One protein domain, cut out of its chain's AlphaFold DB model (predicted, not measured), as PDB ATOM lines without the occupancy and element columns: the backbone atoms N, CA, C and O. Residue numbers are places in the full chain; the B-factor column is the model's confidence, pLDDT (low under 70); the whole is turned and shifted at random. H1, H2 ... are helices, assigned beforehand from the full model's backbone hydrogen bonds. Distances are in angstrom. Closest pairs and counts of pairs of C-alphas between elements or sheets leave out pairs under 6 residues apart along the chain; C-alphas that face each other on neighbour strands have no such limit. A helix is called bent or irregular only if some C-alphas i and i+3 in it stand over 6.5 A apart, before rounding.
ATOM      1  N   SER A  47       8.364   5.243  28.731       98.00
ATOM      2  CA  SER A  47       8.773   5.029  27.338       98.00
ATOM      3  C   SER A  47      10.286   5.130  27.139       98.00
ATOM      4  O   SER A  47      10.839   4.391  26.326       98.00
ATOM      5  N   GLU A  48      10.961   5.993  27.902       96.44
ATOM      6  CA  GLU A  48      12.424   6.101  27.919       96.44
ATOM      7  C   GLU A  48      13.105   4.896  28.575       96.44
ATOM      8  O   GLU A  48      14.258   4.597  28.257       96.44
ATOM      9  N   ALA A  49      12.383   4.186  29.450       96.69
ATOM     10  CA  ALA A  49      12.884   3.063  30.231       96.69
ATOM     11  C   ALA A  49      14.169   3.418  31.017       96.69
ATOM     12  O   ALA A  49      14.422   4.568  31.387       96.69
ATOM     13  N   GLY A  50      14.974   2.403  31.326       97.62
ATOM     14  CA  GLY A  50      16.291   2.579  31.922       97.62
ATOM     15  C   GLY A  50      16.271   2.921  33.416       97.62
ATOM     16  O   GLY A  50      15.260   2.741  34.098       97.62
ATOM     17  N   PRO A  51      17.400   3.411  33.954       98.38
ATOM     18  CA  PRO A  51      17.654   3.410  35.392       98.38
ATOM     19  C   PRO A  51      16.616   4.142  36.249       98.38
ATOM     20  O   PRO A  51      16.258   3.648  37.315       98.38
ATOM     21  N   GLN A  52      16.106   5.303  35.814       97.94
ATOM     22  CA  GLN A  52      15.081   6.017  36.591       97.94
ATOM     23  C   GLN A  52      13.749   5.258  36.617       97.94
ATOM     24  O   GLN A  52      13.111   5.205  37.668       97.94
ATOM     25  N   TRP A  53      13.335   4.661  35.494       98.56
ATOM     26  CA  TRP A  53      12.122   3.847  35.425       98.56
ATOM     27  C   TRP A  53      12.257   2.573  36.262       98.56
ATOM     28  O   TRP A  53      11.400   2.281  37.095       98.56
ATOM     29  N   ASP A  54      13.378   1.869  36.109       98.50
ATOM     30  CA  ASP A  54      13.694   0.667  36.875       98.50
ATOM     31  C   ASP A  54      13.654   0.941  38.380       98.50
ATOM     32  O   ASP A  54      13.068   0.168  39.142       98.50
ATOM     33  N   LEU A  55      14.274   2.039  38.823       98.81
ATOM     34  CA  LEU A  55      14.274   2.439  40.226       98.81
ATOM     35  C   LEU A  55      12.889   2.853  40.695       98.81
ATOM     36  O   LEU A  55      12.525   2.495  41.809       98.81
ATOM     37  N   TYR A  56      12.106   3.569  39.887       98.75
ATOM     38  CA  TYR A  56      10.741   3.938  40.256       98.75
ATOM     39  C   TYR A  56       9.891   2.696  40.561       98.75
ATOM     40  O   TYR A  56       9.280   2.619  41.627       98.75
ATOM     41  N   ILE A  57       9.922   1.693  39.678       98.75
ATOM     42  CA  ILE A  57       9.170   0.445  39.857       98.75
ATOM     43  C   ILE A  57       9.684  -0.359  41.056       98.75
ATOM     44  O   ILE A  57       8.887  -0.781  41.893       98.75
ATOM     45  N   GLN A  58      11.002  -0.544  41.183       98.81
ATOM     46  CA  GLN A  58      11.582  -1.292  42.308       98.81
ATOM     47  C   GLN A  58      11.337  -0.606  43.655       98.81
ATOM     48  O   GLN A  58      11.044  -1.276  44.638       98.81
ATOM     49  N   SER A  59      11.413   0.723  43.700       98.75
ATOM     50  CA  SER A  59      11.173   1.487  44.929       98.75
ATOM     51  C   SER A  59       9.716   1.424  45.347       98.75
ATOM     52  O   SER A  59       9.436   1.286  46.532       98.75
ATOM     53  N   LEU A  60       8.786   1.492  44.387       98.62
ATOM     54  CA  LEU A  60       7.365   1.311  44.664       98.62
ATOM     55  C   LEU A  60       7.091  -0.088  45.224       98.62
ATOM     56  O   LEU A  60       6.375  -0.216  46.213       98.62
ATOM     57  N   TRP A  61       7.704  -1.113  44.630       98.81
ATOM     58  CA  TRP A  61       7.606  -2.489  45.111       98.81
ATOM     59  C   TRP A  61       8.167  -2.649  46.530       98.81
ATOM     60  O   TRP A  61       7.488  -3.211  47.387       98.81
ATOM     61  N   GLU A  62       9.376  -2.142  46.807       98.69
ATOM     62  CA  GLU A  62       9.957  -2.190  48.157       98.69
ATOM     63  C   GLU A  62       9.076  -1.448  49.166       98.69
ATOM     64  O   GLU A  62       8.740  -2.017  50.199       98.69
ATOM     65  N   MET A  63       8.646  -0.223  48.850       98.62
ATOM     66  CA  MET A  63       7.817   0.614  49.723       98.62
ATOM     67  C   MET A  63       6.464  -0.038  50.056       98.62
ATOM     68  O   MET A  63       5.981   0.078  51.183       98.62
ATOM     69  N   GLN A  64       5.852  -0.736  49.093       98.56
ATOM     70  CA  GLN A  64       4.616  -1.506  49.290       98.56
ATOM     71  C   GLN A  64       4.825  -2.797  50.090       98.56
ATOM     72  O   GLN A  64       3.874  -3.297  50.683       98.56
ATOM     73  N   GLY A  65       6.046  -3.335  50.101       98.50
ATOM     74  CA  GLY A  65       6.425  -4.512  50.881       98.50
ATOM     75  C   GLY A  65       6.908  -4.208  52.303       98.50
ATOM     76  O   GLY A  65       7.167  -5.151  53.050       98.50
ATOM     77  N   VAL A  66       7.059  -2.931  52.681       98.62
ATOM     78  CA  VAL A  66       7.399  -2.534  54.056       98.62
ATOM     79  C   VAL A  66       6.257  -2.918  54.999       98.62
ATOM     80  O   VAL A  66       5.086  -2.742  54.666       98.62
ATOM     81  N   ASP A  67       6.612  -3.427  56.181       98.38
ATOM     82  CA  ASP A  67       5.663  -3.807  57.226       98.38
ATOM     83  C   ASP A  67       4.701  -2.660  57.567       98.38
ATOM     84  O   ASP A  67       5.113  -1.513  57.738       98.38
ATOM     85  N   GLU A  68       3.411  -2.970  57.688       96.94
ATOM     86  CA  GLU A  68       2.354  -1.977  57.908       96.94
ATOM     87  C   GLU A  68       2.460  -1.237  59.249       96.94
ATOM     88  O   GLU A  68       1.802  -0.214  59.432       96.94
ATOM     89  N   SER A  69       3.273  -1.721  60.195       95.25
ATOM     90  CA  SER A  69       3.568  -1.014  61.444       95.25
ATOM     91  C   SER A  69       4.648   0.064  61.298       95.25
ATOM     92  O   SER A  69       4.731   0.950  62.151       95.25
ATOM     93  N   ASP A  70       5.443   0.040  60.221       96.56
ATOM     94  CA  ASP A  70       6.440   1.073  59.949       96.56
ATOM     95  C   ASP A  70       5.732   2.364  59.494       96.56
ATOM     96  O   ASP A  70       4.995   2.338  58.501       96.56
ATOM     97  N   PRO A  71       5.950   3.511  60.162       95.62
ATOM     98  CA  PRO A  71       5.301   4.775  59.815       95.62
ATOM     99  C   PRO A  71       5.695   5.335  58.433       95.62
ATOM    100  O   PRO A  71       5.046   6.255  57.941       95.62
ATOM    101  N   LEU A  72       6.732   4.813  57.781       97.25
ATOM    102  CA  LEU A  72       7.089   5.132  56.396       97.25
ATOM    103  C   LEU A  72       6.620   4.064  55.393       97.25
ATOM    104  O   LEU A  72       6.856   4.209  54.196       97.25
ATOM    105  N   SER A  73       5.920   3.014  55.832       98.06
ATOM    106  CA  SER A  73       5.313   2.048  54.912       98.06
ATOM    107  C   SER A  73       4.294   2.706  53.983       98.06
ATOM    108  O   SER A  73       3.642   3.700  54.326       98.06
ATOM    109  N   PHE A  74       4.091   2.108  52.805       98.44
ATOM    110  CA  PHE A  74       3.022   2.533  51.900       98.44
ATOM    111  C   PHE A  74       1.658   2.564  52.605       98.44
ATOM    112  O   PHE A  74       0.886   3.498  52.400       98.44
ATOM    113  N   PHE A  75       1.385   1.574  53.462       98.06
ATOM    114  CA  PHE A  75       0.144   1.482  54.225       98.06
ATOM    115  C   PHE A  75      -0.044   2.680  55.162       98.06
ATOM    116  O   PHE A  75      -1.078   3.344  55.097       98.06
ATOM    117  N   GLN A  76       0.957   2.998  55.992       97.31
ATOM    118  CA  GLN A  76       0.862   4.107  56.945       97.31
ATOM    119  C   GLN A  76       0.755   5.456  56.237       97.31
ATOM    120  O   GLN A  76      -0.102   6.264  56.593       97.31
ATOM    121  N   ILE A  77       1.558   5.687  55.192       98.12
ATOM    122  CA  ILE A  77       1.485   6.933  54.421       98.12
ATOM    123  C   ILE A  77       0.116   7.059  53.746       98.12
ATOM    124  O   ILE A  77      -0.526   8.094  53.895       98.12
ATOM    125  N   ALA A  78      -0.391   6.018  53.077       97.81
ATOM    126  CA  ALA A  78      -1.732   6.043  52.485       97.81
ATOM    127  C   ALA A  78      -2.835   6.281  53.535       97.81
ATOM    128  O   ALA A  78      -3.785   7.027  53.284       97.81
ATOM    129  N   GLY A  79      -2.679   5.703  54.729       95.81
ATOM    130  CA  GLY A  79      -3.584   5.864  55.865       95.81
ATOM    131  C   GLY A  79      -3.704   7.304  56.369       95.81
ATOM    132  O   GLY A  79      -4.764   7.677  56.864       95.81
ATOM    133  N   ILE A  80      -2.696   8.162  56.161       95.81
ATOM    134  CA  ILE A  80      -2.802   9.603  56.466       95.81
ATOM    135  C   ILE A  80      -3.998  10.221  55.728       95.81
ATOM    136  O   ILE A  80      -4.710  11.066  56.268       95.81
ATOM    137  N   HIS A  81      -4.266   9.802  54.492       96.56
ATOM    138  CA  HIS A  81      -5.374  10.360  53.727       96.56
ATOM    139  C   HIS A  81      -6.741  10.026  54.347       96.56
ATOM    140  O   HIS A  81      -7.663  10.836  54.250       96.56
ATOM    141  N   GLY A  82      -6.893   8.858  54.980       92.50
ATOM    142  CA  GLY A  82      -8.205   8.347  55.355       92.50
ATOM    143  C   GLY A  82      -8.202   7.086  56.215       92.50
ATOM    144  O   GLY A  82      -7.591   7.019  57.279       92.50
ATOM    145  N   TRP A  83      -8.983   6.094  55.788       90.56
ATOM    146  CA  TRP A  83      -9.112   4.815  56.489       90.56
ATOM    147  C   TRP A  83      -7.728   4.141  56.615       90.56
ATOM    148  O   TRP A  83      -6.978   4.182  55.639       90.56
ATOM    149  N   PRO A  84      -7.360   3.542  57.767       91.31
ATOM    150  CA  PRO A  84      -8.214   3.137  58.894       91.31
ATOM    151  C   PRO A  84      -8.426   4.180  60.007       91.31
ATOM    152  O   PRO A  84      -8.877   3.814  61.089       91.31
ATOM    153  N   HIS A 106     -11.250  17.462  52.420       92.38
ATOM    154  CA  HIS A 106     -12.058  17.478  51.197       92.38
ATOM    155  C   HIS A 106     -13.089  18.613  51.218       92.38
ATOM    156  O   HIS A 106     -13.808  18.792  52.193       92.38
ATOM    157  N   GLY A 107     -13.197  19.356  50.111       91.62
ATOM    158  CA  GLY A 107     -14.162  20.459  49.993       91.62
ATOM    159  C   GLY A 107     -13.773  21.727  50.761       91.62
ATOM    160  O   GLY A 107     -14.599  22.622  50.917       91.62
ATOM    161  N   GLU A 108     -12.522  21.826  51.214       93.25
ATOM    162  CA  GLU A 108     -12.011  22.964  51.979       93.25
ATOM    163  C   GLU A 108     -10.921  23.738  51.214       93.25
ATOM    164  O   GLU A 108     -10.205  23.153  50.394       93.25
ATOM    165  N   PRO A 109     -10.694  25.033  51.524       96.81
ATOM    166  CA  PRO A 109      -9.608  25.823  50.928       96.81
ATOM    167  C   PRO A 109      -8.199  25.246  51.145       96.81
ATOM    168  O   PRO A 109      -7.273  25.582  50.408       96.81
ATOM    169  N   LEU A 110      -8.026  24.377  52.147       96.12
ATOM    170  CA  LEU A 110      -6.756  23.723  52.464       96.12
ATOM    171  C   LEU A 110      -6.446  22.515  51.573       96.12
ATOM    172  O   LEU A 110      -5.342  21.988  51.658       96.12
ATOM    173  N   PHE A 111      -7.370  22.091  50.702       96.00
ATOM    174  CA  PHE A 111      -7.198  20.909  49.855       96.00
ATOM    175  C   PHE A 111      -5.841  20.905  49.133       96.00
ATOM    176  O   PHE A 111      -5.048  19.981  49.296       96.00
ATOM    177  N   LEU A 112      -5.512  21.972  48.397       96.81
ATOM    178  CA  LEU A 112      -4.262  22.025  47.632       96.81
ATOM    179  C   LEU A 112      -3.021  22.126  48.525       96.81
ATOM    180  O   LEU A 112      -2.021  21.459  48.265       96.81
ATOM    181  N   SER A 113      -3.055  22.962  49.564       97.38
ATOM    182  CA  SER A 113      -1.897  23.156  50.441       97.38
ATOM    183  C   SER A 113      -1.608  21.931  51.304       97.38
ATOM    184  O   SER A 113      -0.446  21.715  51.625       97.38
ATOM    185  N   TRP A 114      -2.615  21.112  51.616       97.50
ATOM    186  CA  TRP A 114      -2.472  19.858  52.353       97.50
ATOM    187  C   TRP A 114      -1.902  18.722  51.492       97.50
ATOM    188  O   TRP A 114      -0.995  18.011  51.924       97.50
ATOM    189  N   HIS A 115      -2.350  18.583  50.239       98.44
ATOM    190  CA  HIS A 115      -1.855  17.518  49.354       98.44
ATOM    191  C   HIS A 115      -0.385  17.707  48.954       98.44
ATOM    192  O   HIS A 115       0.314  16.737  48.670       98.44
ATOM    193  N   ARG A 116       0.119  18.948  48.936       97.31
ATOM    194  CA  ARG A 116       1.523  19.236  48.593       97.31
ATOM    195  C   ARG A 116       2.538  18.546  49.524       97.31
ATOM    196  O   ARG A 116       3.377  17.818  48.995       97.31
ATOM    197  N   PRO A 117       2.509  18.740  50.858       97.25
ATOM    198  CA  PRO A 117       3.390  18.023  51.775       97.25
ATOM    199  C   PRO A 117       3.074  16.525  51.839       97.25
ATOM    200  O   PRO A 117       4.005  15.741  51.968       97.25
ATOM    201  N   TYR A 118       1.819  16.103  51.651       98.38
ATOM    202  CA  TYR A 118       1.477  14.678  51.554       98.38
ATOM    203  C   TYR A 118       2.231  13.978  50.406       98.38
ATOM    204  O   TYR A 118       2.915  12.976  50.613       98.38
ATOM    205  N   VAL A 119       2.213  14.569  49.207       98.25
ATOM    206  CA  VAL A 119       2.981  14.065  48.055       98.25
ATOM    207  C   VAL A 119       4.492  14.183  48.285       98.25
ATOM    208  O   VAL A 119       5.245  13.339  47.808       98.25
ATOM    209  N   ALA A 120       4.964  15.198  49.016       97.88
ATOM    210  CA  ALA A 120       6.385  15.324  49.353       97.88
ATOM    211  C   ALA A 120       6.868  14.214  50.306       97.88
ATOM    212  O   ALA A 120       7.969  13.703  50.110       97.88
ATOM    213  N   LEU A 121       6.047  13.814  51.285       98.38
ATOM    214  CA  LEU A 121       6.321  12.685  52.180       98.38
ATOM    215  C   LEU A 121       6.374  11.358  51.407       98.38
ATOM    216  O   LEU A 121       7.296  10.562  51.585       98.38
ATOM    217  N   TYR A 122       5.414  11.141  50.509       98.69
ATOM    218  CA  TYR A 122       5.421   9.979  49.623       98.69
ATOM    219  C   TYR A 122       6.695   9.939  48.761       98.69
ATOM    220  O   TYR A 122       7.407   8.939  48.729       98.69
ATOM    221  N   GLU A 123       7.029  11.058  48.115       98.62
ATOM    222  CA  GLU A 123       8.194  11.178  47.239       98.62
ATOM    223  C   GLU A 123       9.524  10.985  47.982       98.62
ATOM    224  O   GLU A 123      10.390  10.269  47.481       98.62
ATOM    225  N   GLN A 124       9.708  11.585  49.165       98.06
ATOM    226  CA  GLN A 124      10.956  11.419  49.923       98.06
ATOM    227  C   GLN A 124      11.167   9.971  50.369       98.06
ATOM    228  O   GLN A 124      12.296   9.484  50.350       98.06
ATOM    229  N   THR A 125      10.080   9.278  50.710       98.50
ATOM    230  CA  THR A 125      10.113   7.873  51.114       98.50
ATOM    231  C   THR A 125      10.454   6.990  49.921       98.50
ATOM    232  O   THR A 125      11.438   6.254  49.969       98.50
ATOM    233  N   LEU A 126       9.741   7.151  48.802       98.75
ATOM    234  CA  LEU A 126      10.003   6.421  47.561       98.75
ATOM    235  C   LEU A 126      11.451   6.599  47.084       98.75
ATOM    236  O   LEU A 126      12.126   5.629  46.750       98.75
ATOM    237  N   VAL A 127      11.969   7.829  47.085       98.31
ATOM    238  CA  VAL A 127      13.346   8.087  46.636       98.31
ATOM    239  C   VAL A 127      14.383   7.566  47.637       98.31
ATOM    240  O   VAL A 127      15.482   7.196  47.228       98.31
ATOM    241  N   SER A 128      14.061   7.472  48.932       98.25
ATOM    242  CA  SER A 128      14.961   6.829  49.898       98.25
ATOM    243  C   SER A 128      15.187   5.346  49.567       98.25
ATOM    244  O   SER A 128      16.339   4.904  49.535       98.25
ATOM    245  N   HIS A 129      14.126   4.620  49.189       98.75
ATOM    246  CA  HIS A 129      14.227   3.256  48.663       98.75
ATOM    247  C   HIS A 129      15.053   3.222  47.374       98.75
ATOM    248  O   HIS A 129      15.992   2.434  47.271       98.75
ATOM    249  N   ALA A 130      14.802   4.140  46.433       98.69
ATOM    250  CA  ALA A 130      15.552   4.212  45.176       98.69
ATOM    251  C   ALA A 130      17.062   4.343  45.403       98.69
ATOM    252  O   ALA A 130      17.853   3.639  44.777       98.69
ATOM    253  N   LYS A 131      17.477   5.214  46.330       98.25
ATOM    254  CA  LYS A 131      18.890   5.396  46.686       98.25
ATOM    255  C   LYS A 131      19.484   4.136  47.318       98.25
ATOM    256  O   LYS A 131      20.601   3.751  46.971       98.25
ATOM    257  N   ALA A 132      18.740   3.473  48.204       98.50
ATOM    258  CA  ALA A 132      19.172   2.226  48.830       98.50
ATOM    259  C   ALA A 132      19.318   1.081  47.813       98.50
ATOM    260  O   ALA A 132      20.282   0.319  47.881       98.50
ATOM    261  N   ILE A 133      18.397   0.974  46.851       98.75
ATOM    262  CA  ILE A 133      18.447   0.001  45.753       98.75
ATOM    263  C   ILE A 133      19.628   0.305  44.827       98.75
ATOM    264  O   ILE A 133      20.436  -0.580  44.553       98.75
ATOM    265  N   ALA A 134      19.779   1.560  44.395       98.56
ATOM    266  CA  ALA A 134      20.855   1.987  43.504       98.56
ATOM    267  C   ALA A 134      22.249   1.651  44.059       98.56
ATOM    268  O   ALA A 134      23.114   1.187  43.318       98.56
ATOM    269  N   ALA A 135      22.457   1.800  45.371       98.38
ATOM    270  CA  ALA A 135      23.717   1.445  46.024       98.38
ATOM    271  C   ALA A 135      24.058  -0.059  45.940       98.38
ATOM    272  O   ALA A 135      25.233  -0.424  46.009       98.38
ATOM    273  N   LYS A 136      23.055  -0.930  45.766       98.31
ATOM    274  CA  LYS A 136      23.214  -2.391  45.662       98.31
ATOM    275  C   LYS A 136      23.497  -2.873  44.235       98.31
ATOM    276  O   LYS A 136      23.822  -4.046  44.059       98.31
ATOM    277  N   TYR A 137      23.392  -2.010  43.221       98.25
ATOM    278  CA  TYR A 137      23.694  -2.404  41.843       98.25
ATOM    279  C   TYR A 137      25.176  -2.822  41.675       98.25
ATOM    280  O   TYR A 137      26.052  -2.321  42.402       98.25
ATOM    281  N   PRO A 138      25.476  -3.729  40.720       98.25
ATOM    282  CA  PRO A 138      26.845  -4.105  40.359       98.25
ATOM    283  C   PRO A 138      27.711  -2.895  39.980       98.25
ATOM    284  O   PRO A 138      27.196  -1.893  39.491       98.25
ATOM    285  N   GLU A 139      29.024  -2.971  40.223       97.75
ATOM    286  CA  GLU A 139      29.944  -1.821  40.112       97.75
ATOM    287  C   GLU A 139      29.943  -1.143  38.740       97.75
ATOM    288  O   GLU A 139      30.035   0.081  38.666       97.75
ATOM    289  N   ASP A 140      29.785  -1.923  37.674       98.06
ATOM    290  CA  ASP A 140      29.741  -1.450  36.290       98.06
ATOM    291  C   ASP A 140      28.515  -0.576  35.983       98.06
ATOM    292  O   ASP A 140      28.580   0.261  35.085       98.06
ATOM    293  N   ARG A 141      27.421  -0.714  36.748       97.56
ATOM    294  CA  ARG A 141      26.183   0.074  36.590       97.56
ATOM    295  C   ARG A 141      25.825   0.949  37.789       97.56
ATOM    296  O   ARG A 141      24.987   1.839  37.672       97.56
ATOM    297  N   ARG A 142      26.456   0.747  38.947       98.25
ATOM    298  CA  ARG A 142      26.098   1.427  40.203       98.25
ATOM    299  C   ARG A 142      26.084   2.945  40.065       98.25
ATOM    300  O   ARG A 142      25.145   3.585  40.523       98.25
ATOM    301  N   ASN A 143      27.096   3.522  39.419       98.12
ATOM    302  CA  ASN A 143      27.191   4.975  39.270       98.12
ATOM    303  C   ASN A 143      26.023   5.556  38.461       98.12
ATOM    304  O   ASN A 143      25.495   6.603  38.828       98.12
ATOM    305  N   GLU A 144      25.596   4.866  37.404       98.19
ATOM    306  CA  GLU A 144      24.451   5.258  36.578       98.19
ATOM    307  C   GLU A 144      23.155   5.253  37.404       98.19
ATOM    308  O   GLU A 144      22.424   6.244  37.434       98.19
ATOM    309  N   TYR A 145      22.910   4.180  38.159       98.56
ATOM    310  CA  TYR A 145      21.722   4.064  39.007       98.56
ATOM    311  C   TYR A 145      21.738   5.036  40.190       98.56
ATOM    312  O   TYR A 145      20.697   5.582  40.547       98.56
ATOM    313  N   VAL A 146      22.898   5.315  40.786       98.06
ATOM    314  CA  VAL A 146      23.013   6.323  41.851       98.06
ATOM    315  C   VAL A 146      22.664   7.712  41.311       98.06
ATOM    316  O   VAL A 146      21.880   8.428  41.929       98.06
ATOM    317  N   GLN A 147      23.167   8.084  40.130       96.50
ATOM    318  CA  GLN A 147      22.815   9.360  39.493       96.50
ATOM    319  C   GLN A 147      21.325   9.436  39.131       96.50
ATOM    320  O   GLN A 147      20.681  10.476  39.317       96.50
ATOM    321  N   ALA A 148      20.751   8.325  38.664       97.25
ATOM    322  CA  ALA A 148      19.322   8.219  38.410       97.25
ATOM    323  C   ALA A 148      18.496   8.398  39.696       97.25
ATOM    324  O   ALA A 148      17.538   9.164  39.691       97.25
ATOM    325  N   ALA A 149      18.895   7.782  40.814       97.38
ATOM    326  CA  ALA A 149      18.217   7.927  42.105       97.38
ATOM    327  C   ALA A 149      18.286   9.361  42.663       97.38
ATOM    328  O   ALA A 149      17.314   9.846  43.237       97.38
ATOM    329  N   GLU A 150      19.408  10.066  42.486       95.56
ATOM    330  CA  GLU A 150      19.548  11.466  42.923       95.56
ATOM    331  C   GLU A 150      18.611  12.422  42.161       95.56
ATOM    332  O   GLU A 150      18.071  13.382  42.728       95.56
ATOM    333  N   SER A 151      18.383  12.136  40.877       95.38
ATOM    334  CA  SER A 151      17.514  12.923  39.996       95.38
ATOM    335  C   SER A 151      16.050  12.468  39.994       95.38
ATOM    336  O   SER A 151      15.186  13.239  39.575       95.38
ATOM    337  N   LEU A 152      15.748  11.271  40.506       97.31
ATOM    338  CA  LEU A 152      14.395  10.725  40.554       97.31
ATOM    339  C   LEU A 152      13.470  11.581  41.426       97.31
ATOM    340  O   LEU A 152      13.814  12.006  42.530       97.31
TER     341      LEU A 152
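AT A GLANCE: This is residues 47 to 84 and 106 to 152 of the 162 residues of the protein "Tyrosinase_Cu-bd domain-containing protein" of Hirsutella minnesotensis 3608 (UniProt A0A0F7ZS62). A long helix, H3, folds back into the shorter H4 as a helical hairpin, and H1 crosses both of them. Short H2 runs alongside H3, opposite ways, and residues 107 to 113 stick out at the far end, making an elongated, loose whole. The printed part has 85 residues with four named helices, H1 to H4 in chain order, and no named strand: all helix. The radius of gyration of the C-alphas is 15.1 A, and the spans are 50 by 27 by 19 A.

IN THESE COORDINATES: Find C-alpha 50 at (16.291, 2.579, 31.922); from there H1, residues 50 to 65, runs 22.5 A. H2, residues 74 to 81, covers 11.6 A. Look for C-alpha 111 at (-7.198, 20.909, 49.855), where H3, residues 111 to 135, begins its 36.7 A; it is neither bent nor irregular, but only just: C-alphas 114 and 117 are 6.2 A apart. H4, residues 139 to 151, covers 19.3 A to C-alpha 151 at (17.514, 12.923, 39.996); it is irregular, with C-alphas 140 and 143 7.5 A apart.

HOW THE PARTS SIT: Start at the hub, H1, which touches the other three helices. It is about perpendicular to H2 at 79 degrees, closest at C-alphas 64 and 74, 5.1 A, with its residues 63 to 65 alone. It touches H3 at 74 degrees, about perpendicular, closest at C-alphas 59 and 129, 5.1 A; H3 uses residues 125 to 134 alone. H1 touches H4 at 77 degrees, about perpendicular, with H1's residues 51 to 55 and H4's 144 to 149 alone; C-alphas 52 and 148 are closest, 5.1 A. In the hairpin, H3 touches H4 with residues 127 to 135 alone, at a shallow tilt of 10 degrees, opposite ways; C-alphas 134 and 145 are closest, 5.0 A. H2 and H3 are close but not clearly touching, their closest C-alphas, 77 and 122, 6.9 A apart. H2 and H4 are apart. Every O i to N i+4 pair is within hydrogen-bond range in H1, against 3 of 4 in H2, 20 of 21 in H3 and 7 of 9 in H4.

THE WHOLE: The two C-alphas farthest apart, of Gly 107 and Asp 140, are 50.9 A apart. Residues 85 to 105 are not printed, and C-alphas 84 and 106 across the cut are 16.7 A apart. Of the links printed whole, H1 to H2 is short and H3 to H4 tight. Mean pLDDT of the printed part is 97.4, and no printed residue is under 70.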